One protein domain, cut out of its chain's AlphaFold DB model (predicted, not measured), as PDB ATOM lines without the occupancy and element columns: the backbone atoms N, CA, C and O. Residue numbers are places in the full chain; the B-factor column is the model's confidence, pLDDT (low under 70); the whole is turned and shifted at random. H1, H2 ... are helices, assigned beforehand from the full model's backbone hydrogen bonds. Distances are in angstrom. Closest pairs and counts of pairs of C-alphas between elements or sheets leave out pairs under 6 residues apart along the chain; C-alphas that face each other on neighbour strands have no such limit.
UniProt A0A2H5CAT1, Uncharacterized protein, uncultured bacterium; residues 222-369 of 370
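This is residues 222 to 369 of the 370 residues of an uncharacterized protein of uncultured bacterium (UniProt A0A2H5CAT1). One very long helix, H3, is the backbone of a rod: at its first end H1 and H2 pack beside it as an up-and-down bundle, and at its other end H4 folds back and splays from it as a narrow V. The 148 printed residues are all helix in class, with four named helices in the order H1 H2 H3 H4, and extended, with a radius of gyration of the C-alphas of 29.4 A and spans of 97 by 24 by 16 A.

H1, residues 222 to 237, begins at C-alpha 222 (35.452, 1.676, 68.651) and is 23.1 A long. H2, residues 242 to 260, measures 27.1 A; H3, residues 266 to 327, 91.2 A; H4, residues 331 to 367, 53.8 A, ending at C-alpha 367 (49.825, 10.031, 30.589).

H3, the hub, touches H1 with residues 266 to 281 alone; the closest C-alphas, of Leu 231 and Lys 277, are 6.9 A apart. H2 and H3, a hairpin, only just touch, with 3 pairs of C-alphas within 8 A, closest at Asp 244 and Leu 280, 6.7 A. H3 and H4, a hairpin, touch at a shallow tilt of 25 degrees, opposite ways, closest at the C-alphas of Gly 317 and Ala 338, 5.7 A. H4 is apart from H1 and H2. In H1, H2, H3 and H4 every O i to N i+4 pair is within hydrogen-bond range.

The farthest C-alphas, of Lys 262 and Gly 328, are 97.5 A apart. The printed part has no cut, and its three links are tight. Residues 289 to 304 and 351 to 369 stand free. The model's confidence is low, with a pLDDT under 70, in 46 residues of the printed part, among them residues 323 to 343 and residues 357 to 369.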
ATOM      1  N   LYS A 222      36.837   2.063  68.950       85.69
ATOM      2  CA  LYS A 222      35.452   1.676  68.651       85.69
ATOM      3  C   LYS A 222      34.696   2.771  67.881       85.69
ATOM      4  O   LYS A 222      34.138   2.471  66.830       85.69
ATOM      5  N   HIS A 223      34.784   4.029  68.322       84.88
ATOM      6  CA  HIS A 223      34.143   5.176  67.664       84.88
ATOM      7  C   HIS A 223      34.651   5.370  66.230       84.88
ATOM      8  O   HIS A 223      33.864   5.538  65.302       84.88
ATOM      9  N   LEU A 224      35.969   5.274  66.024       88.00
ATOM     10  CA  LEU A 224      36.555   5.366  64.685       88.00
ATOM     11  C   LEU A 224      36.087   4.217  63.780       88.00
ATOM     12  O   LEU A 224      35.821   4.434  62.600       88.00
ATOM     13  N   LYS A 225      35.975   2.995  64.316       88.38
ATOM     14  CA  LYS A 225      35.499   1.829  63.558       88.38
ATOM     15  C   LYS A 225      34.050   2.016  63.102       88.38
ATOM     16  O   LYS A 225      33.753   1.774  61.936       88.38
ATOM     17  N   GLU A 226      33.174   2.469  63.994       88.69
ATOM     18  CA  GLU A 226      31.757   2.708  63.697       88.69
ATOM     19  C   GLU A 226      31.570   3.809  62.642       88.69
ATOM     20  O   GLU A 226      30.914   3.576  61.624       88.69
ATOM     21  N   LEU A 227      32.219   4.966  62.817       88.88
ATOM     22  CA  LEU A 227      32.115   6.088  61.877       88.88
ATOM     23  C   LEU A 227      32.714   5.763  60.499       88.88
ATOM     24  O   LEU A 227      32.115   6.084  59.473       88.88
ATOM     25  N   ASN A 228      33.862   5.079  60.452       90.00
ATOM     26  CA  ASN A 228      34.477   4.650  59.192       90.00
ATOM     27  C   ASN A 228      33.589   3.642  58.444       90.00
ATOM     28  O   ASN A 228      33.395   3.767  57.237       90.00
ATOM     29  N   ASN A 229      32.994   2.675  59.150       90.75
ATOM     30  CA  ASN A 229      32.076   1.717  58.535       90.75
ATOM     31  C   ASN A 229      30.849   2.413  57.928       90.75
ATOM     32  O   ASN A 229      30.471   2.107  56.796       90.75
ATOM     33  N   ALA A 230      30.267   3.383  58.638       88.62
ATOM     34  CA  ALA A 230      29.151   4.175  58.128       88.62
ATOM     35  C   ALA A 230      29.540   4.993  56.884       88.62
ATOM     36  O   ALA A 230      28.784   5.047  55.911       88.62
ATOM     37  N   LEU A 231      30.733   5.598  56.876       89.25
ATOM     38  CA  LEU A 231      31.228   6.354  55.727       89.25
ATOM     39  C   LEU A 231      31.506   5.447  54.518       89.25
ATOM     40  O   LEU A 231      31.080   5.760  53.409       89.25
ATOM     41  N   ARG A 232      32.120   4.277  54.727       88.88
ATOM     42  CA  ARG A 232      32.321   3.262  53.677       88.88
ATOM     43  C   ARG A 232      31.002   2.778  53.078       88.88
ATOM     44  O   ARG A 232      30.908   2.637  51.863       88.88
ATOM     45  N   ALA A 233      29.976   2.564  53.905       89.31
ATOM     46  CA  ALA A 233      28.647   2.194  53.422       89.31
ATOM     47  C   ALA A 233      28.049   3.281  52.510       89.31
ATOM     48  O   ALA A 233      27.525   2.962  51.444       89.31
ATOM     49  N   LYS A 234      28.198   4.564  52.872       87.94
ATOM     50  CA  LYS A 234      27.760   5.690  52.028       87.94
ATOM     51  C   LYS A 234      28.535   5.771  50.712       87.94
ATOM     52  O   LYS A 234      27.919   5.883  49.656       87.94
ATOM     53  N   LEU A 235      29.862   5.643  50.753       88.44
ATOM     54  CA  LEU A 235      30.701   5.628  49.548       88.44
ATOM     55  C   LEU A 235      30.323   4.482  48.597       88.44
ATOM     56  O   LEU A 235      30.307   4.669  47.381       88.44
ATOM     57  N   LYS A 236      29.950   3.319  49.140       88.31
ATOM     58  CA  LYS A 236      29.465   2.181  48.350       88.31
ATOM     59  C   LYS A 236      28.173   2.513  47.605       88.31
ATOM     60  O   LYS A 236      28.093   2.252  46.409       88.31
ATOM     61  N   VAL A 237      27.196   3.127  48.277       87.06
ATOM     62  CA  VAL A 237      25.938   3.578  47.645       87.06
ATOM     63  C   VAL A 237      26.211   4.614  46.551       87.06
ATOM     64  O   VAL A 237      25.590   4.584  45.493       87.06
ATOM     65  N   MET A 238      27.183   5.500  46.766       84.06
ATOM     66  CA  MET A 238      27.539   6.534  45.795       84.06
ATOM     67  C   MET A 238      28.376   6.028  44.611       84.06
ATOM     68  O   MET A 238      28.636   6.821  43.706       84.06
ATOM     69  N   GLN A 239      28.728   4.737  44.567       84.31
ATOM     70  CA  GLN A 239      29.605   4.128  43.556       84.31
ATOM     71  C   GLN A 239      31.000   4.775  43.520       84.31
ATOM     72  O   GLN A 239      31.539   5.089  42.459       84.31
ATOM     73  N   ALA A 240      31.583   4.999  44.700       84.12
ATOM     74  CA  ALA A 240      32.936   5.527  44.835       84.12
ATOM     75  C   ALA A 240      33.984   4.628  44.151       84.12
ATOM     76  O   ALA A 240      33.873   3.398  44.136       84.12
ATOM     77  N   GLN A 241      35.032   5.249  43.618       84.31
ATOM     78  CA  GLN A 241      36.134   4.574  42.942       84.31
ATOM     79  C   GLN A 241      37.214   4.143  43.939       84.31
ATOM     80  O   GLN A 241      37.300   4.642  45.059       84.31
ATOM     81  N   ARG A 242      38.123   3.255  43.508       83.75
ATOM     82  CA  ARG A 242      39.251   2.783  44.335       83.75
ATOM     83  C   ARG A 242      40.101   3.931  44.904       83.75
ATOM     84  O   ARG A 242      40.600   3.808  46.018       83.75
ATOM     85  N   LYS A 243      40.232   5.039  44.164       83.81
ATOM     86  CA  LYS A 243      40.963   6.239  44.604       83.81
ATOM     87  C   LYS A 243      40.330   6.889  45.847       83.81
ATOM     88  O   LYS A 243      41.050   7.219  46.778       83.81
ATOM     89  N   ASP A 244      39.000   6.953  45.924       83.50
ATOM     90  CA  ASP A 244      38.285   7.563  47.059       83.50
ATOM     91  C   ASP A 244      38.457   6.759  48.354       83.50
ATOM     92  O   ASP A 244      38.590   7.312  49.447       83.50
ATOM     93  N   TYR A 245      38.480   5.426  48.233       85.50
ATOM     94  CA  TYR A 245      38.740   4.543  49.368       85.50
ATOM     95  C   TYR A 245      40.181   4.666  49.872       85.50
ATOM     96  O   TYR A 245      40.391   4.606  51.082       85.50
ATOM     97  N   ALA A 246      41.151   4.876  48.976       87.69
ATOM     98  CA  ALA A 246      42.546   5.082  49.355       87.69
ATOM     99  C   ALA A 246      42.727   6.371  50.179       87.69
ATOM    100  O   ALA A 246      43.374   6.346  51.225       87.69
ATOM    101  N   GLU A 247      42.081   7.471  49.776       86.12
ATOM    102  CA  GLU A 247      42.100   8.726  50.542       86.12
ATOM    103  C   GLU A 247      41.452   8.586  51.926       86.12
ATOM    104  O   GLU A 247      41.953   9.119  52.921       86.12
ATOM    105  N   LEU A 248      40.335   7.854  52.012       88.06
ATOM    106  CA  LEU A 248      39.691   7.570  53.291       88.06
ATOM    107  C   LEU A 248      40.597   6.723  54.202       88.06
ATOM    108  O   LEU A 248      40.664   6.963  55.408       88.06
ATOM    109  N   GLU A 249      41.300   5.735  53.652       90.12
ATOM    110  CA  GLU A 249      42.214   4.875  54.411       90.12
ATOM    111  C   GLU A 249      43.417   5.632  54.971       90.12
ATOM    112  O   GLU A 249      43.794   5.403  56.125       90.12
ATOM    113  N   GLU A 250      43.973   6.573  54.207       90.75
ATOM    114  CA  GLU A 250      45.070   7.416  54.676       90.75
ATOM    115  C   GLU A 250      44.641   8.282  55.870       90.75
ATOM    116  O   GLU A 250      45.340   8.334  56.890       90.75
ATOM    117  N   LEU A 251      43.455   8.898  55.796       89.69
ATOM    118  CA  LEU A 251      42.895   9.671  56.905       89.69
ATOM    119  C   LEU A 251      42.638   8.788  58.130       89.69
ATOM    120  O   LEU A 251      43.022   9.139  59.245       89.69
ATOM    121  N   VAL A 252      42.030   7.615  57.939       90.50
ATOM    122  CA  VAL A 252      41.770   6.666  59.030       90.50
ATOM    123  C   VAL A 252      43.074   6.228  59.702       90.50
ATOM    124  O   VAL A 252      43.090   6.046  60.919       90.50
ATOM    125  N   ARG A 253      44.178   6.082  58.959       91.75
ATOM    126  CA  ARG A 253      45.497   5.775  59.534       91.75
ATOM    127  C   ARG A 253      45.995   6.904  60.441       91.75
ATOM    128  O   ARG A 253      46.373   6.618  61.575       91.75
ATOM    129  N   LYS A 254      45.922   8.160  59.983       91.12
ATOM    130  CA  LYS A 254      46.301   9.347  60.776       91.12
ATOM    131  C   LYS A 254      45.449   9.466  62.046       91.12
ATOM    132  O   LYS A 254      45.982   9.631  63.139       91.12
ATOM    133  N   LEU A 255      44.134   9.272  61.931       89.94
ATOM    134  CA  LEU A 255      43.212   9.307  63.075       89.94
ATOM    135  C   LEU A 255      43.480   8.172  64.079       89.94
ATOM    136  O   LEU A 255      43.401   8.392  65.285       89.94
ATOM    137  N   LYS A 256      43.847   6.962  63.622       89.75
ATOM    138  CA  LYS A 256      44.254   5.857  64.518       89.75
ATOM    139  C   LYS A 256      45.485   6.215  65.345       89.75
ATOM    140  O   LYS A 256      45.545   5.866  66.521       89.75
ATOM    141  N   GLU A 257      46.465   6.870  64.736       89.81
ATOM    142  CA  GLU A 257      47.692   7.289  65.411       89.81
ATOM    143  C   GLU A 257      47.416   8.379  66.453       89.81
ATOM    144  O   GLU A 257      47.836   8.256  67.602       89.81
ATOM    145  N   GLN A 258      46.594   9.373  66.108       86.88
ATOM    146  CA  GLN A 258      46.166  10.409  67.053       86.88
ATOM    147  C   GLN A 258      45.366   9.837  68.241       86.88
ATOM    148  O   GLN A 258      45.554  10.283  69.373       86.88
ATOM    149  N   ILE A 259      44.535   8.808  68.013       88.69
ATOM    150  CA  ILE A 259      43.837   8.066  69.081       88.69
ATOM    151  C   ILE A 259      44.826   7.315  69.983       88.69
ATOM    152  O   ILE A 259      44.683   7.351  71.205       88.69
ATOM    153  N   ARG A 260      45.839   6.644  69.414       87.06
ATOM    154  CA  ARG A 260      46.878   5.939  70.194       87.06
ATOM    155  C   ARG A 260      47.676   6.898  71.073       87.06
ATOM    156  O   ARG A 260      47.927   6.582  72.231       87.06
ATOM    157  N   ASN A 261      47.980   8.080  70.543       86.94
ATOM    158  CA  ASN A 261      48.678   9.143  71.259       86.94
ATOM    159  C   ASN A 261      47.769   9.921  72.225       86.94
ATOM    160  O   ASN A 261      48.245  10.841  72.875       86.94
ATOM    161  N   LYS A 262      46.480   9.553  72.344       81.81
ATOM    162  CA  LYS A 262      45.478  10.202  73.213       81.81
ATOM    163  C   LYS A 262      45.318  11.708  72.956       81.81
ATOM    164  O   LYS A 262      44.963  12.454  73.860       81.81
ATOM    165  N   ASN A 263      45.518  12.132  71.711       83.88
ATOM    166  CA  ASN A 263      45.495  13.541  71.305       83.88
ATOM    167  C   ASN A 263      44.246  13.913  70.491       83.88
ATOM    168  O   ASN A 263      44.216  14.972  69.870       83.88
ATOM    169  N   LEU A 264      43.236  13.037  70.445       86.12
ATOM    170  CA  LEU A 264      42.030  13.231  69.642       86.12
ATOM    171  C   LEU A 264      40.772  13.044  70.487       86.12
ATOM    172  O   LEU A 264      40.574  11.977  71.072       86.12
ATOM    173  N   THR A 265      39.897  14.050  70.514       87.12
ATOM    174  CA  THR A 265      38.575  13.945  71.151       87.12
ATOM    175  C   THR A 265      37.533  13.352  70.202       87.12
ATOM    176  O   THR A 265      37.710  13.345  68.980       87.12
ATOM    177  N   ILE A 266      36.421  12.844  70.744       84.06
ATOM    178  CA  ILE A 266      35.300  12.325  69.940       84.06
ATOM    179  C   ILE A 266      34.770  13.400  68.979       84.06
ATOM    180  O   ILE A 266      34.535  13.104  67.807       84.06
ATOM    181  N   SER A 267      34.653  14.649  69.443       83.94
ATOM    182  CA  SER A 267      34.208  15.788  68.626       83.94
ATOM    183  C   SER A 267      35.155  16.060  67.449       83.94
ATOM    184  O   SER A 267      34.724  16.164  66.300       83.94
ATOM    185  N   GLN A 268      36.471  16.081  67.693       86.19
ATOM    186  CA  GLN A 268      37.469  16.266  66.632       86.19
ATOM    187  C   GLN A 268      37.458  15.119  65.614       86.19
ATOM    188  O   GLN A 268      37.530  15.363  64.409       86.19
ATOM    189  N   LEU A 269      37.315  13.874  66.085       87.06
ATOM    190  CA  LEU A 269      37.173  12.697  65.228       87.06
ATOM    191  C   LEU A 269      35.936  12.799  64.316       87.06
ATOM    192  O   LEU A 269      36.030  12.520  63.120       87.06
ATOM    193  N   GLN A 270      34.787  13.193  64.875       87.56
ATOM    194  CA  GLN A 270      33.541  13.371  64.124       87.56
ATOM    195  C   GLN A 270      33.681  14.467  63.064       87.56
ATOM    196  O   GLN A 270      33.352  14.226  61.903       87.56
ATOM    197  N   ASN A 271      34.239  15.623  63.431       88.62
ATOM    198  CA  ASN A 271      34.443  16.740  62.507       88.62
ATOM    199  C   ASN A 271      35.386  16.374  61.353       88.62
ATOM    200  O   ASN A 271      35.084  16.666  60.198       88.62
ATOM    201  N   ALA A 272      36.497  15.690  61.640       88.81
ATOM    202  CA  ALA A 272      37.454  15.273  60.615       88.81
ATOM    203  C   ALA A 272      36.831  14.301  59.596       88.81
ATOM    204  O   ALA A 272      37.039  14.438  58.388       88.81
ATOM    205  N   LEU A 273      36.041  13.330  60.068       89.44
ATOM    206  CA  LEU A 273      35.361  12.378  59.188       89.44
ATOM    207  C   LEU A 273      34.193  13.009  58.424       89.44
ATOM    208  O   LEU A 273      33.976  12.648  57.268       89.44
ATOM    209  N   GLU A 274      33.467  13.953  59.022       90.25
ATOM    210  CA  GLU A 274      32.382  14.662  58.340       90.25
ATOM    211  C   GLU A 274      32.920  15.602  57.250       90.25
ATOM    212  O   GLU A 274      32.387  15.608  56.141       90.25
ATOM    213  N   HIS A 275      34.030  16.304  57.500       90.69
ATOM    214  CA  HIS A 275      34.712  17.092  56.470       90.69
ATOM    215  C   HIS A 275      35.169  16.207  55.306       90.69
ATOM    216  O   HIS A 275      34.866  16.485  54.145       90.69
ATOM    217  N   LYS A 276      35.824  15.073  55.604       90.06
ATOM    218  CA  LYS A 276      36.279  14.160  54.548       90.06
ATOM    219  C   LYS A 276      35.122  13.551  53.767       90.06
ATOM    220  O   LYS A 276      35.221  13.356  52.558       90.06
ATOM    221  N   LYS A 277      34.006  13.273  54.441       88.88
ATOM    222  CA  LYS A 277      32.774  12.839  53.785       88.88
ATOM    223  C   LYS A 277      32.296  13.879  52.774       88.88
ATOM    224  O   LYS A 277      32.014  13.483  51.651       88.88
ATOM    225  N   GLN A 278      32.238  15.159  53.143       89.12
ATOM    226  CA  GLN A 278      31.814  16.241  52.244       89.12
ATOM    227  C   GLN A 278      32.742  16.398  51.031       89.12
ATOM    228  O   GLN A 278      32.269  16.542  49.902       89.12
ATOM    229  N   GLU A 279      34.058  16.324  51.248       89.81
ATOM    230  CA  GLU A 279      35.044  16.349  50.160       89.81
ATOM    231  C   GLU A 279      34.817  15.206  49.165       89.81
ATOM    232  O   GLU A 279      34.681  15.438  47.963       89.81
ATOM    233  N   LEU A 280      34.727  13.969  49.668       89.44
ATOM    234  CA  LEU A 280      34.561  12.785  48.826       89.44
ATOM    235  C   LEU A 280      33.209  12.782  48.108       89.44
ATOM    236  O   LEU A 280      33.149  12.438  46.929       89.44
ATOM    237  N   THR A 281      32.124  13.190  48.777       88.06
ATOM    238  CA  THR A 281      30.799  13.272  48.145       88.06
ATOM    239  C   THR A 281      30.815  14.244  46.971       88.06
ATOM    240  O   THR A 281      30.334  13.901  45.893       88.06
ATOM    241  N   LYS A 282      31.447  15.411  47.144       89.19
ATOM    242  CA  LYS A 282      31.560  16.423  46.093       89.19
ATOM    243  C   LYS A 282      32.403  15.922  44.918       89.19
ATOM    244  O   LYS A 282      31.975  16.023  43.773       89.19
ATOM    245  N   ALA A 283      33.548  15.301  45.198       86.69
ATOM    246  CA  ALA A 283      34.407  14.726  44.163       86.69
ATOM    247  C   ALA A 283      33.694  13.629  43.347       86.69
ATOM    248  O   ALA A 283      33.840  13.558  42.124       86.69
ATOM    249  N   ILE A 284      32.889  12.781  44.001       86.88
ATOM    250  CA  ILE A 284      32.091  11.752  43.322       86.88
ATOM    251  C   ILE A 284      31.020  12.386  42.429       86.88
ATOM    252  O   ILE A 284      30.862  11.969  41.281       86.88
ATOM    253  N   GLU A 285      30.295  13.385  42.926       88.25
ATOM    254  CA  GLU A 285      29.262  14.084  42.155       88.25
ATOM    255  C   GLU A 285      29.833  14.812  40.938       88.25
ATOM    256  O   GLU A 285      29.277  14.711  39.843       88.25
ATOM    257  N   ASP A 286      30.960  15.503  41.098       87.06
ATOM    258  CA  ASP A 286      31.606  16.220  40.003       87.06
ATOM    259  C   ASP A 286      32.096  15.254  38.917       87.06
ATOM    260  O   ASP A 286      31.875  15.503  37.729       87.06
ATOM    261  N   ARG A 287      32.646  14.089  39.292       85.69
ATOM    262  CA  ARG A 287      32.989  13.037  38.319       85.69
ATOM    263  C   ARG A 287      31.766  12.509  37.574       85.69
ATOM    264  O   ARG A 287      31.838  12.373  36.355       85.69
ATOM    265  N   LYS A 288      30.638  12.282  38.257       86.50
ATOM    266  CA  LYS A 288      29.388  11.861  37.596       86.50
ATOM    267  C   LYS A 288      28.886  12.904  36.595       86.50
ATOM    268  O   LYS A 288      28.457  12.544  35.502       86.50
ATOM    269  N   LYS A 289      28.974  14.196  36.928       87.50
ATOM    270  CA  LYS A 289      28.616  15.284  35.998       87.50
ATOM    271  C   LYS A 289      29.530  15.312  34.774       87.50
ATOM    272  O   LYS A 289      29.048  15.532  33.666       87.50
ATOM    273  N   ILE A 290      30.835  15.105  34.962       86.31
ATOM    274  CA  ILE A 290      31.803  15.037  33.859       86.31
ATOM    275  C   ILE A 290      31.494  13.841  32.954       86.31
ATOM    276  O   ILE A 290      31.443  14.001  31.740       86.31
ATOM    277  N   GLU A 291      31.220  12.671  33.528       83.62
ATOM    278  CA  GLU A 291      30.877  11.460  32.777       83.62
ATOM    279  C   GLU A 291      29.614  11.654  31.922       83.62
ATOM    280  O   GLU A 291      29.609  11.334  30.735       83.62
ATOM    281  N   GLN A 292      28.574  12.281  32.480       85.50
ATOM    282  CA  GLN A 292      27.359  12.626  31.735       85.50
ATOM    283  C   GLN A 292      27.619  13.632  30.605       85.50
ATOM    284  O   GLN A 292      27.098  13.467  29.501       85.50
ATOM    285  N   LYS A 293      28.429  14.670  30.858       86.44
ATOM    286  CA  LYS A 293      28.803  15.651  29.828       86.44
ATOM    287  C   LYS A 293      29.606  15.012  28.702       86.44
ATOM    288  O   LYS A 293      29.319  15.295  27.544       86.44
ATOM    289  N   ASN A 294      30.564  14.149  29.030       81.06
ATOM    290  CA  ASN A 294      31.369  13.439  28.041       81.06
ATOM    291  C   ASN A 294      30.495  12.548  27.166       81.06
ATOM    292  O   ASN A 294      30.596  12.634  25.950       81.06
ATOM    293  N   LYS A 295      29.561  11.797  27.762       83.88
ATOM    294  CA  LYS A 295      28.597  11.000  26.998       83.88
ATOM    295  C   LYS A 295      27.754  11.865  26.053       83.88
ATOM    296  O   LYS A 295      27.630  11.555  24.878       83.88
ATOM    297  N   SER A 296      27.246  13.004  26.532       83.69
ATOM    298  CA  SER A 296      26.497  13.939  25.680       83.69
ATOM    299  C   SER A 296      27.344  14.533  24.547       83.69
ATOM    300  O   SER A 296      26.817  14.789  23.466       83.69
ATOM    301  N   LEU A 297      28.635  14.786  24.780       80.19
ATOM    302  CA  LEU A 297      29.558  15.248  23.744       80.19
ATOM    303  C   LEU A 297      29.848  14.150  22.720       80.19
ATOM    304  O   LEU A 297      29.859  14.451  21.532       80.19
ATOM    305  N   GLU A 298      30.028  12.903  23.158       77.12
ATOM    306  CA  GLU A 298      30.170  11.741  22.274       77.12
ATOM    307  C   GLU A 298      28.927  11.573  21.383       77.12
ATOM    308  O   GLU A 298      29.063  11.453  20.166       77.12
ATOM    309  N   ASP A 299      27.720  11.681  21.954       78.81
ATOM    310  CA  ASP A 299      26.458  11.608  21.203       78.81
ATOM    311  C   ASP A 299      26.336  12.753  20.174       78.81
ATOM    312  O   ASP A 299      25.967  12.532  19.019       78.81
ATOM    313  N   LYS A 300      26.686  13.991  20.561       80.19
ATOM    314  CA  LYS A 300      26.683  15.156  19.653       80.19
ATOM    315  C   LYS A 300      27.707  15.025  18.534       80.19
ATOM    316  O   LYS A 300      27.411  15.384  17.398       80.19
ATOM    317  N   LEU A 301      28.902  14.534  18.856       77.12
ATOM    318  CA  LEU A 301      29.958  14.301  17.882       77.12
ATOM    319  C   LEU A 301      29.504  13.250  16.860       77.12
ATOM    320  O   LEU A 301      29.642  13.474  15.661       77.12
ATOM    321  N   SER A 302      28.882  12.160  17.319       74.94
ATOM    322  CA  SER A 302      28.285  11.149  16.439       74.94
ATOM    323  C   SER A 302      27.208  11.739  15.523       74.94
ATOM    324  O   SER A 302      27.182  11.418  14.337       74.94
ATOM    325  N   ALA A 303      26.336  12.609  16.041       76.50
ATOM    326  CA  ALA A 303      25.289  13.249  15.247       76.50
ATOM    327  C   ALA A 303      25.854  14.195  14.169       76.50
ATOM    328  O   ALA A 303      25.363  14.213  13.040       76.50
ATOM    329  N   LEU A 304      26.911  14.950  14.490       74.12
ATOM    330  CA  LEU A 304      27.578  15.830  13.528       74.12
ATOM    331  C   LEU A 304      28.209  15.027  12.382       74.12
ATOM    332  O   LEU A 304      27.991  15.363  11.222       74.12
ATOM    333  N   TYR A 305      28.897  13.921  12.696       70.69
ATOM    334  CA  TYR A 305      29.445  13.022  11.675       70.69
ATOM    335  C   TYR A 305      28.361  12.498  10.724       70.69
ATOM    336  O   TYR A 305      28.569  12.481   9.511       70.69
ATOM    337  N   THR A 306      27.186  12.121  11.242       74.00
ATOM    338  CA  THR A 306      26.074  11.666  10.389       74.00
ATOM    339  C   THR A 306      25.485  12.775   9.509       74.00
ATOM    340  O   THR A 306      25.081  12.505   8.378       74.00
ATOM    341  N   ASP A 307      25.451  14.020   9.989       74.25
ATOM    342  CA  ASP A 307      24.933  15.160   9.223       74.25
ATOM    343  C   ASP A 307      25.916  15.604   8.124       74.25
ATOM    344  O   ASP A 307      25.525  15.820   6.974       74.25
ATOM    345  N   ASP A 308      27.212  15.665   8.436       73.19
ATOM    346  CA  ASP A 308      28.252  16.000   7.460       73.19
ATOM    347  C   ASP A 308      28.374  14.924   6.368       73.19
ATOM    348  O   ASP A 308      28.474  15.261   5.182       73.19
ATOM    349  N   TYR A 309      28.234  13.642   6.735       67.88
ATOM    350  CA  TYR A 309      28.071  12.532   5.787       67.88
ATOM    351  C   TYR A 309      26.917  12.802   4.808       67.88
ATOM    352  O   TYR A 309      27.078  12.701   3.587       67.88
ATOM    353  N   ALA A 310      25.741  13.180   5.324       70.12
ATOM    354  CA  ALA A 310      24.550  13.394   4.506       70.12
ATOM    355  C   ALA A 310      24.724  14.572   3.530       70.12
ATOM    356  O   ALA A 310      24.320  14.483   2.364       70.12
ATOM    357  N   LYS A 311      25.371  15.659   3.971       79.12
ATOM    358  CA  LYS A 311      25.685  16.822   3.124       79.12
ATOM    359  C   LYS A 311      26.686  16.484   2.024       79.12
ATOM    360  O   LYS A 311      26.445  16.838   0.869       79.12
ATOM    361  N   LEU A 312      27.774  15.782   2.355       72.94
ATOM    362  CA  LEU A 312      28.787  15.376   1.378       72.94
ATOM    363  C   LEU A 312      28.173  14.481   0.295       72.94
ATOM    364  O   LEU A 312      28.374  14.722  -0.897       72.94
ATOM    365  N   LYS A 313      27.344  13.510   0.698       68.06
ATOM    366  CA  LYS A 313      26.616  12.624  -0.220       68.06
ATOM    367  C   LYS A 313      25.731  13.406  -1.194       68.06
ATOM    368  O   LYS A 313      25.720  13.116  -2.391       68.06
ATOM    369  N   LYS A 314      25.032  14.437  -0.707       75.62
ATOM    370  CA  LYS A 314      24.220  15.328  -1.546       75.62
ATOM    371  C   LYS A 314      25.077  16.136  -2.529       75.62
ATOM    372  O   LYS A 314      24.748  16.176  -3.712       75.62
ATOM    373  N   ALA A 315      26.182  16.729  -2.072       77.00
ATOM    374  CA  ALA A 315      27.070  17.540  -2.908       77.00
ATOM    375  C   ALA A 315      27.743  16.725  -4.027       77.00
ATOM    376  O   ALA A 315      27.760  17.152  -5.184       77.00
ATOM    377  N   ILE A 316      28.235  15.521  -3.706       71.88
ATOM    378  CA  ILE A 316      28.778  14.575  -4.694       71.88
ATOM    379  C   ILE A 316      27.693  14.195  -5.709       71.88
ATOM    380  O   ILE A 316      27.934  14.226  -6.916       71.88
ATOM    381  N   GLY A 317      26.476  13.904  -5.235       67.06
ATOM    382  CA  GLY A 317      25.332  13.616  -6.098       67.06
ATOM    383  C   GLY A 317      25.014  14.755  -7.072       67.06
ATOM    384  O   GLY A 317      24.797  14.506  -8.256       67.06
ATOM    385  N   GLU A 318      25.034  16.009  -6.614       77.31
ATOM    386  CA  GLU A 318      24.800  17.188  -7.458       77.31
ATOM    387  C   GLU A 318      25.905  17.404  -8.505       77.31
ATOM    388  O   GLU A 318      25.599  17.682  -9.670       77.31
ATOM    389  N   LEU A 319      27.178  17.247  -8.125       73.81
ATOM    390  CA  LEU A 319      28.326  17.340  -9.035       73.81
ATOM    391  C   LEU A 319      28.264  16.282 -10.138       73.81
ATOM    392  O   LEU A 319      28.408  16.605 -11.317       73.81
ATOM    393  N   LEU A 320      27.984  15.035  -9.767       68.75
ATOM    394  CA  LEU A 320      27.854  13.937 -10.718       68.75
ATOM    395  C   LEU A 320      26.657  14.136 -11.653       68.75
ATOM    396  O   LEU A 320      26.759  13.861 -12.846       68.75
ATOM    397  N   LEU A 321      25.552  14.705 -11.157       68.50
ATOM    398  CA  LEU A 321      24.407  15.068 -11.991       68.50
ATOM    399  C   LEU A 321      24.755  16.154 -13.024       68.50
ATOM    400  O   LEU A 321      24.267  16.109 -14.155       68.50
ATOM    401  N   ARG A 322      25.589  17.135 -12.650       72.94
ATOM    402  CA  ARG A 322      26.095  18.159 -13.581       72.94
ATOM    403  C   ARG A 322      27.027  17.545 -14.624       72.94
ATOM    404  O   ARG A 322      26.818  17.785 -15.807       72.94
ATOM    405  N   ALA A 323      27.989  16.723 -14.206       66.31
ATOM    406  CA  ALA A 323      28.911  16.037 -15.114       66.31
ATOM    407  C   ALA A 323      28.163  15.143 -16.119       66.31
ATOM    408  O   ALA A 323      28.432  15.161 -17.315       66.31
ATOM    409  N   ALA A 324      27.143  14.431 -15.656       64.19
ATOM    410  CA  ALA A 324      26.309  13.595 -16.499       64.19
ATOM    411  C   ALA A 324      25.501  14.342 -17.560       64.19
ATOM    412  O   ALA A 324      25.352  13.836 -18.670       64.19
ATOM    413  N   LYS A 325      24.981  15.535 -17.236       67.38
ATOM    414  CA  LYS A 325      24.302  16.392 -18.220       67.38
ATOM    415  C   LYS A 325      25.237  16.797 -19.357       67.38
ATOM    416  O   LYS A 325      24.778  16.919 -20.484       67.38
ATOM    417  N   VAL A 326      26.523  16.985 -19.062       69.00
ATOM    418  CA  VAL A 326      27.553  17.289 -20.068       69.00
ATOM    419  C   VAL A 326      27.883  16.055 -20.918       69.00
ATOM    420  O   VAL A 326      28.150  16.190 -22.105       69.00
ATOM    421  N   LEU A 327      27.826  14.854 -20.334       65.88
ATOM    422  CA  LEU A 327      28.231  13.595 -20.975       65.88
ATOM    423  C   LEU A 327      27.079  12.778 -21.597       65.88
ATOM    424  O   LEU A 327      27.328  11.718 -22.162       65.88
ATOM    425  N   GLY A 328      25.822  13.222 -21.487       61.59
ATOM    426  CA  GLY A 328      24.655  12.522 -22.048       61.59
ATOM    427  C   GLY A 328      24.252  11.223 -21.327       61.59
ATOM    428  O   GLY A 328      23.555  10.393 -21.906       61.59
ATOM    429  N   ALA A 329      24.679  11.022 -20.074       63.50
ATOM    430  CA  ALA A 329      24.461   9.779 -19.322       63.50
ATOM    431  C   ALA A 329      23.094   9.713 -18.594       63.50
ATOM    432  O   ALA A 329      22.540  10.730 -18.169       63.50
ATOM    433  N   ASN A 330      22.553   8.499 -18.399       64.81
ATOM    434  CA  ASN A 330      21.239   8.263 -17.779       64.81
ATOM    435  C   ASN A 330      21.260   8.444 -16.248       64.81
ATOM    436  O   ASN A 330      22.049   7.819 -15.540       64.81
ATOM    437  N   LYS A 331      20.325   9.253 -15.724       62.97
ATOM    438  CA  LYS A 331      20.225   9.705 -14.320       62.97
ATOM    439  C   LYS A 331      20.333   8.585 -13.272       62.97
ATOM    440  O   LYS A 331      20.899   8.821 -12.209       62.97
ATOM    441  N   LYS A 332      19.794   7.389 -13.543       65.25
ATOM    442  CA  LYS A 332      19.808   6.260 -12.589       65.25
ATOM    443  C   LYS A 332      21.205   5.672 -12.370       65.25
ATOM    444  O   LYS A 332      21.549   5.367 -11.230       65.25
ATOM    445  N   ASP A 333      22.007   5.556 -13.422       66.62
ATOM    446  CA  ASP A 333      23.332   4.931 -13.336       66.62
ATOM    447  C   ASP A 333      24.319   5.840 -12.596       66.62
ATOM    448  O   ASP A 333      25.093   5.384 -11.756       66.62
ATOM    449  N   ILE A 334      24.194   7.152 -12.794       63.06
ATOM    450  CA  ILE A 334      25.000   8.173 -12.110       63.06
ATOM    451  C   ILE A 334      24.735   8.185 -10.608       63.06
ATOM    452  O   ILE A 334      25.674   8.267  -9.824       63.06
ATOM    453  N   VAL A 335      23.469   8.074 -10.194       63.34
ATOM    454  CA  VAL A 335      23.107   7.991  -8.769       63.34
ATOM    455  C   VAL A 335      23.721   6.742  -8.131       63.34
ATOM    456  O   VAL A 335      24.183   6.807  -6.997       63.34
ATOM    457  N   LYS A 336      23.799   5.626  -8.863       69.00
ATOM    458  CA  LYS A 336      24.397   4.380  -8.369       69.00
ATOM    459  C   LYS A 336      25.921   4.485  -8.210       69.00
ATOM    460  O   LYS A 336      26.446   4.050  -7.189       69.00
ATOM    461  N   VAL A 337      26.616   5.113  -9.165       67.50
ATOM    462  CA  VAL A 337      28.063   5.393  -9.056       67.50
ATOM    463  C   VAL A 337      28.351   6.404  -7.940       67.50
ATOM    464  O   VAL A 337      29.268   6.191  -7.152       67.50
ATOM    465  N   ALA A 338      27.531   7.453  -7.811       61.53
ATOM    466  CA  ALA A 338      27.622   8.425  -6.720       61.53
ATOM    467  C   ALA A 338      27.514   7.762  -5.345       61.53
ATOM    468  O   ALA A 338      28.292   8.072  -4.446       61.53
ATOM    469  N   GLN A 339      26.564   6.833  -5.203       64.12
ATOM    470  CA  GLN A 339      26.362   6.065  -3.982       64.12
ATOM    471  C   GLN A 339      27.606   5.227  -3.652       64.12
ATOM    472  O   GLN A 339      28.102   5.308  -2.538       64.12
ATOM    473  N   GLY A 340      28.154   4.500  -4.634       69.88
ATOM    474  CA  GLY A 340      29.332   3.650  -4.435       69.88
ATOM    475  C   GLY A 340      30.609   4.423  -4.086       69.88
ATOM    476  O   GLY A 340      31.340   4.012  -3.190       69.88
ATOM    477  N   VAL A 341      30.866   5.560  -4.745       67.94
ATOM    478  CA  VAL A 341      32.036   6.408  -4.437       67.94
ATOM    479  C   VAL A 341      31.895   7.055  -3.060       67.94
ATOM    480  O   VAL A 341      32.858   7.073  -2.299       67.94
ATOM    481  N   ALA A 342      30.703   7.556  -2.719       63.34
ATOM    482  CA  ALA A 342      30.450   8.100  -1.391       63.34
ATOM    483  C   ALA A 342      30.671   7.022  -0.319       63.34
ATOM    484  O   ALA A 342      31.462   7.226   0.595       63.34
ATOM    485  N   ASP A 343      30.044   5.854  -0.464       67.69
ATOM    486  CA  ASP A 343      30.137   4.781   0.528       67.69
ATOM    487  C   ASP A 343      31.595   4.289   0.711       67.69
ATOM    488  O   ASP A 343      32.010   4.054   1.843       67.69
ATOM    489  N   SER A 344      32.413   4.251  -0.352       70.88
ATOM    490  CA  SER A 344      33.858   3.957  -0.269       70.88
ATOM    491  C   SER A 344      34.643   5.007   0.525       70.88
ATOM    492  O   SER A 344      35.385   4.656   1.435       70.88
ATOM    493  N   VAL A 345      34.472   6.298   0.209       67.44
ATOM    494  CA  VAL A 345      35.185   7.395   0.897       67.44
ATOM    495  C   VAL A 345      34.828   7.436   2.385       67.44
ATOM    496  O   VAL A 345      35.647   7.796   3.227       67.44
ATOM    497  N   ILE A 346      33.601   7.054   2.724       63.59
ATOM    498  CA  ILE A 346      33.125   7.005   4.105       63.59
ATOM    499  C   ILE A 346      33.773   5.865   4.877       63.59
ATOM    500  O   ILE A 346      34.204   6.105   6.002       63.59
ATOM    501  N   VAL A 347      33.881   4.670   4.297       67.88
ATOM    502  CA  VAL A 347      34.590   3.557   4.947       67.88
ATOM    503  C   VAL A 347      36.036   3.961   5.262       67.88
ATOM    504  O   VAL A 347      36.485   3.789   6.394       67.88
ATOM    505  N   ASP A 348      36.715   4.623   4.321       69.50
ATOM    506  CA  ASP A 348      38.090   5.098   4.516       69.50
ATOM    507  C   ASP A 348      38.202   6.185   5.606       69.50
ATOM    508  O   ASP A 348      39.174   6.229   6.370       69.50
ATOM    509  N   LEU A 349      37.212   7.081   5.714       66.44
ATOM    510  CA  LEU A 349      37.160   8.100   6.769       66.44
ATOM    511  C   LEU A 349      36.848   7.492   8.143       66.44
ATOM    512  O   LEU A 349      37.486   7.859   9.131       66.44
ATOM    513  N   GLU A 350      35.901   6.555   8.221       64.88
ATOM    514  CA  GLU A 350      35.554   5.854   9.459       64.88
ATOM    515  C   GLU A 350      36.741   5.062  10.011       64.88
ATOM    516  O   GLU A 350      36.997   5.096  11.220       64.88
ATOM    517  N   ASP A 351      37.486   4.379   9.144       70.56
ATOM    518  CA  ASP A 351      38.649   3.599   9.549       70.56
ATOM    519  C   ASP A 351      39.807   4.499  10.000       70.56
ATOM    520  O   ASP A 351      40.393   4.243  11.057       70.56
ATOM    521  N   ASN A 352      40.051   5.626   9.320       70.81
ATOM    522  CA  ASN A 352      41.009   6.638   9.781       70.81
ATOM    523  C   ASN A 352      40.631   7.227  11.151       70.81
ATOM    524  O   ASN A 352      41.484   7.350  12.035       70.81
ATOM    525  N   ILE A 353      39.353   7.550  11.373       66.50
ATOM    526  CA  ILE A 353      38.868   8.080  12.657       66.50
ATOM    527  C   ILE A 353      38.996   7.029  13.766       66.50
ATOM    528  O   ILE A 353      39.433   7.352  14.876       66.50
ATOM    529  N   LYS A 354      38.655   5.760  13.501       70.38
ATOM    530  CA  LYS A 354      38.864   4.663  14.462       70.38
ATOM    531  C   LYS A 354      40.342   4.531  14.823       70.38
ATOM    532  O   LYS A 354      40.661   4.382  16.007       70.38
ATOM    533  N   GLN A 355      41.238   4.648  13.845       71.06
ATOM    534  CA  GLN A 355      42.680   4.587  14.065       71.06
ATOM    535  C   GLN A 355      43.167   5.757  14.933       71.06
ATOM    536  O   GLN A 355      43.824   5.523  15.951       71.06
ATOM    537  N   GLN A 356      42.756   6.991  14.631       70.75
ATOM    538  CA  GLN A 356      43.100   8.174  15.430       70.75
ATOM    539  C   GLN A 356      42.543   8.106  16.861       70.75
ATOM    540  O   GLN A 356      43.261   8.380  17.823       70.75
ATOM    541  N   ASN A 357      41.296   7.659  17.039       67.00
ATOM    542  CA  ASN A 357      40.698   7.469  18.365       67.00
ATOM    543  C   ASN A 357      41.398   6.366  19.171       67.00
ATOM    544  O   ASN A 357      41.508   6.463  20.399       67.00
ATOM    545  N   SER A 358      41.877   5.313  18.505       68.00
ATOM    546  CA  SER A 358      42.647   4.245  19.148       68.00
ATOM    547  C   SER A 358      44.010   4.749  19.642       68.00
ATOM    548  O   SER A 358      44.383   4.461  20.784       68.00
ATOM    549  N   GLN A 359      44.687   5.585  18.843       69.31
ATOM    550  CA  GLN A 359      45.932   6.256  19.221       69.31
ATOM    551  C   GLN A 359      45.706   7.226  20.383       69.31
ATOM    552  O   GLN A 359      46.374   7.095  21.405       69.31
ATOM    553  N   ALA A 360      44.703   8.106  20.306       64.62
ATOM    554  CA  ALA A 360      44.388   9.047  21.383       64.62
ATOM    555  C   ALA A 360      44.099   8.330  22.716       64.62
ATOM    556  O   ALA A 360      44.624   8.713  23.761       64.62
ATOM    557  N   LYS A 361      43.337   7.224  22.696       65.06
ATOM    558  CA  LYS A 361      43.082   6.402  23.895       65.06
ATOM    559  C   LYS A 361      44.351   5.755  24.461       65.06
ATOM    560  O   LYS A 361      44.440   5.581  25.680       65.06
ATOM    561  N   GLN A 362      45.315   5.376  23.620       65.31
ATOM    562  CA  GLN A 362      46.611   4.860  24.075       65.31
ATOM    563  C   GLN A 362      47.474   5.964  24.699       65.31
ATOM    564  O   GLN A 362      48.023   5.746  25.782       65.31
ATOM    565  N   THR A 363      47.520   7.156  24.100       63.88
ATOM    566  CA  THR A 363      48.274   8.308  24.622       63.88
ATOM    567  C   THR A 363      47.735   8.768  25.981       63.88
ATOM    568  O   THR A 363      48.506   8.941  26.926       63.88
ATOM    569  N   SER A 364      46.408   8.847  26.146       55.50
ATOM    570  CA  SER A 364      45.785   9.192  27.434       55.50
ATOM    571  C   SER A 364      46.059   8.145  28.518       55.50
ATOM    572  O   SER A 364      46.264   8.487  29.682       55.50
ATOM    573  N   LYS A 365      46.107   6.850  28.163       57.34
ATOM    574  CA  LYS A 365      46.471   5.778  29.108       57.34
ATOM    575  C   LYS A 365      47.938   5.838  29.542       57.34
ATOM    576  O   LYS A 365      48.233   5.427  30.664       57.34
ATOM    577  N   GLN A 366      48.839   6.324  28.691       53.84
ATOM    578  CA  GLN A 366      50.254   6.516  29.033       53.84
ATOM    579  C   GLN A 366      50.464   7.730  29.949       53.84
ATOM    580  O   GLN A 366      51.220   7.623  30.911       53.84
ATOM    581  N   GLN A 367      49.734   8.831  29.740       47.22
ATOM    582  CA  GLN A 367      49.825  10.031  30.589       47.22
ATOM    583  C   GLN A 367      49.266   9.849  32.012       47.22
ATOM    584  O   GLN A 367      49.633  10.603  32.900       47.22
ATOM    585  N   ILE A 368      48.407   8.851  32.255       45.16
ATOM    586  CA  ILE A 368      47.855   8.545  33.594       45.16
ATOM    587  C   ILE A 368      48.789   7.614  34.410       45.16
ATOM    588  O   ILE A 368      48.542   7.366  35.591       45.16
ATOM    589  N   LYS A 369      49.840   7.059  33.788       43.28
ATOM    590  CA  LYS A 369      50.807   6.142  34.424       43.28
ATOM    591  C   LYS A 369      52.124   6.804  34.867       43.28
ATOM    592  O   LYS A 369      52.909   6.122  35.523       43.28
TER     593      LYS A 369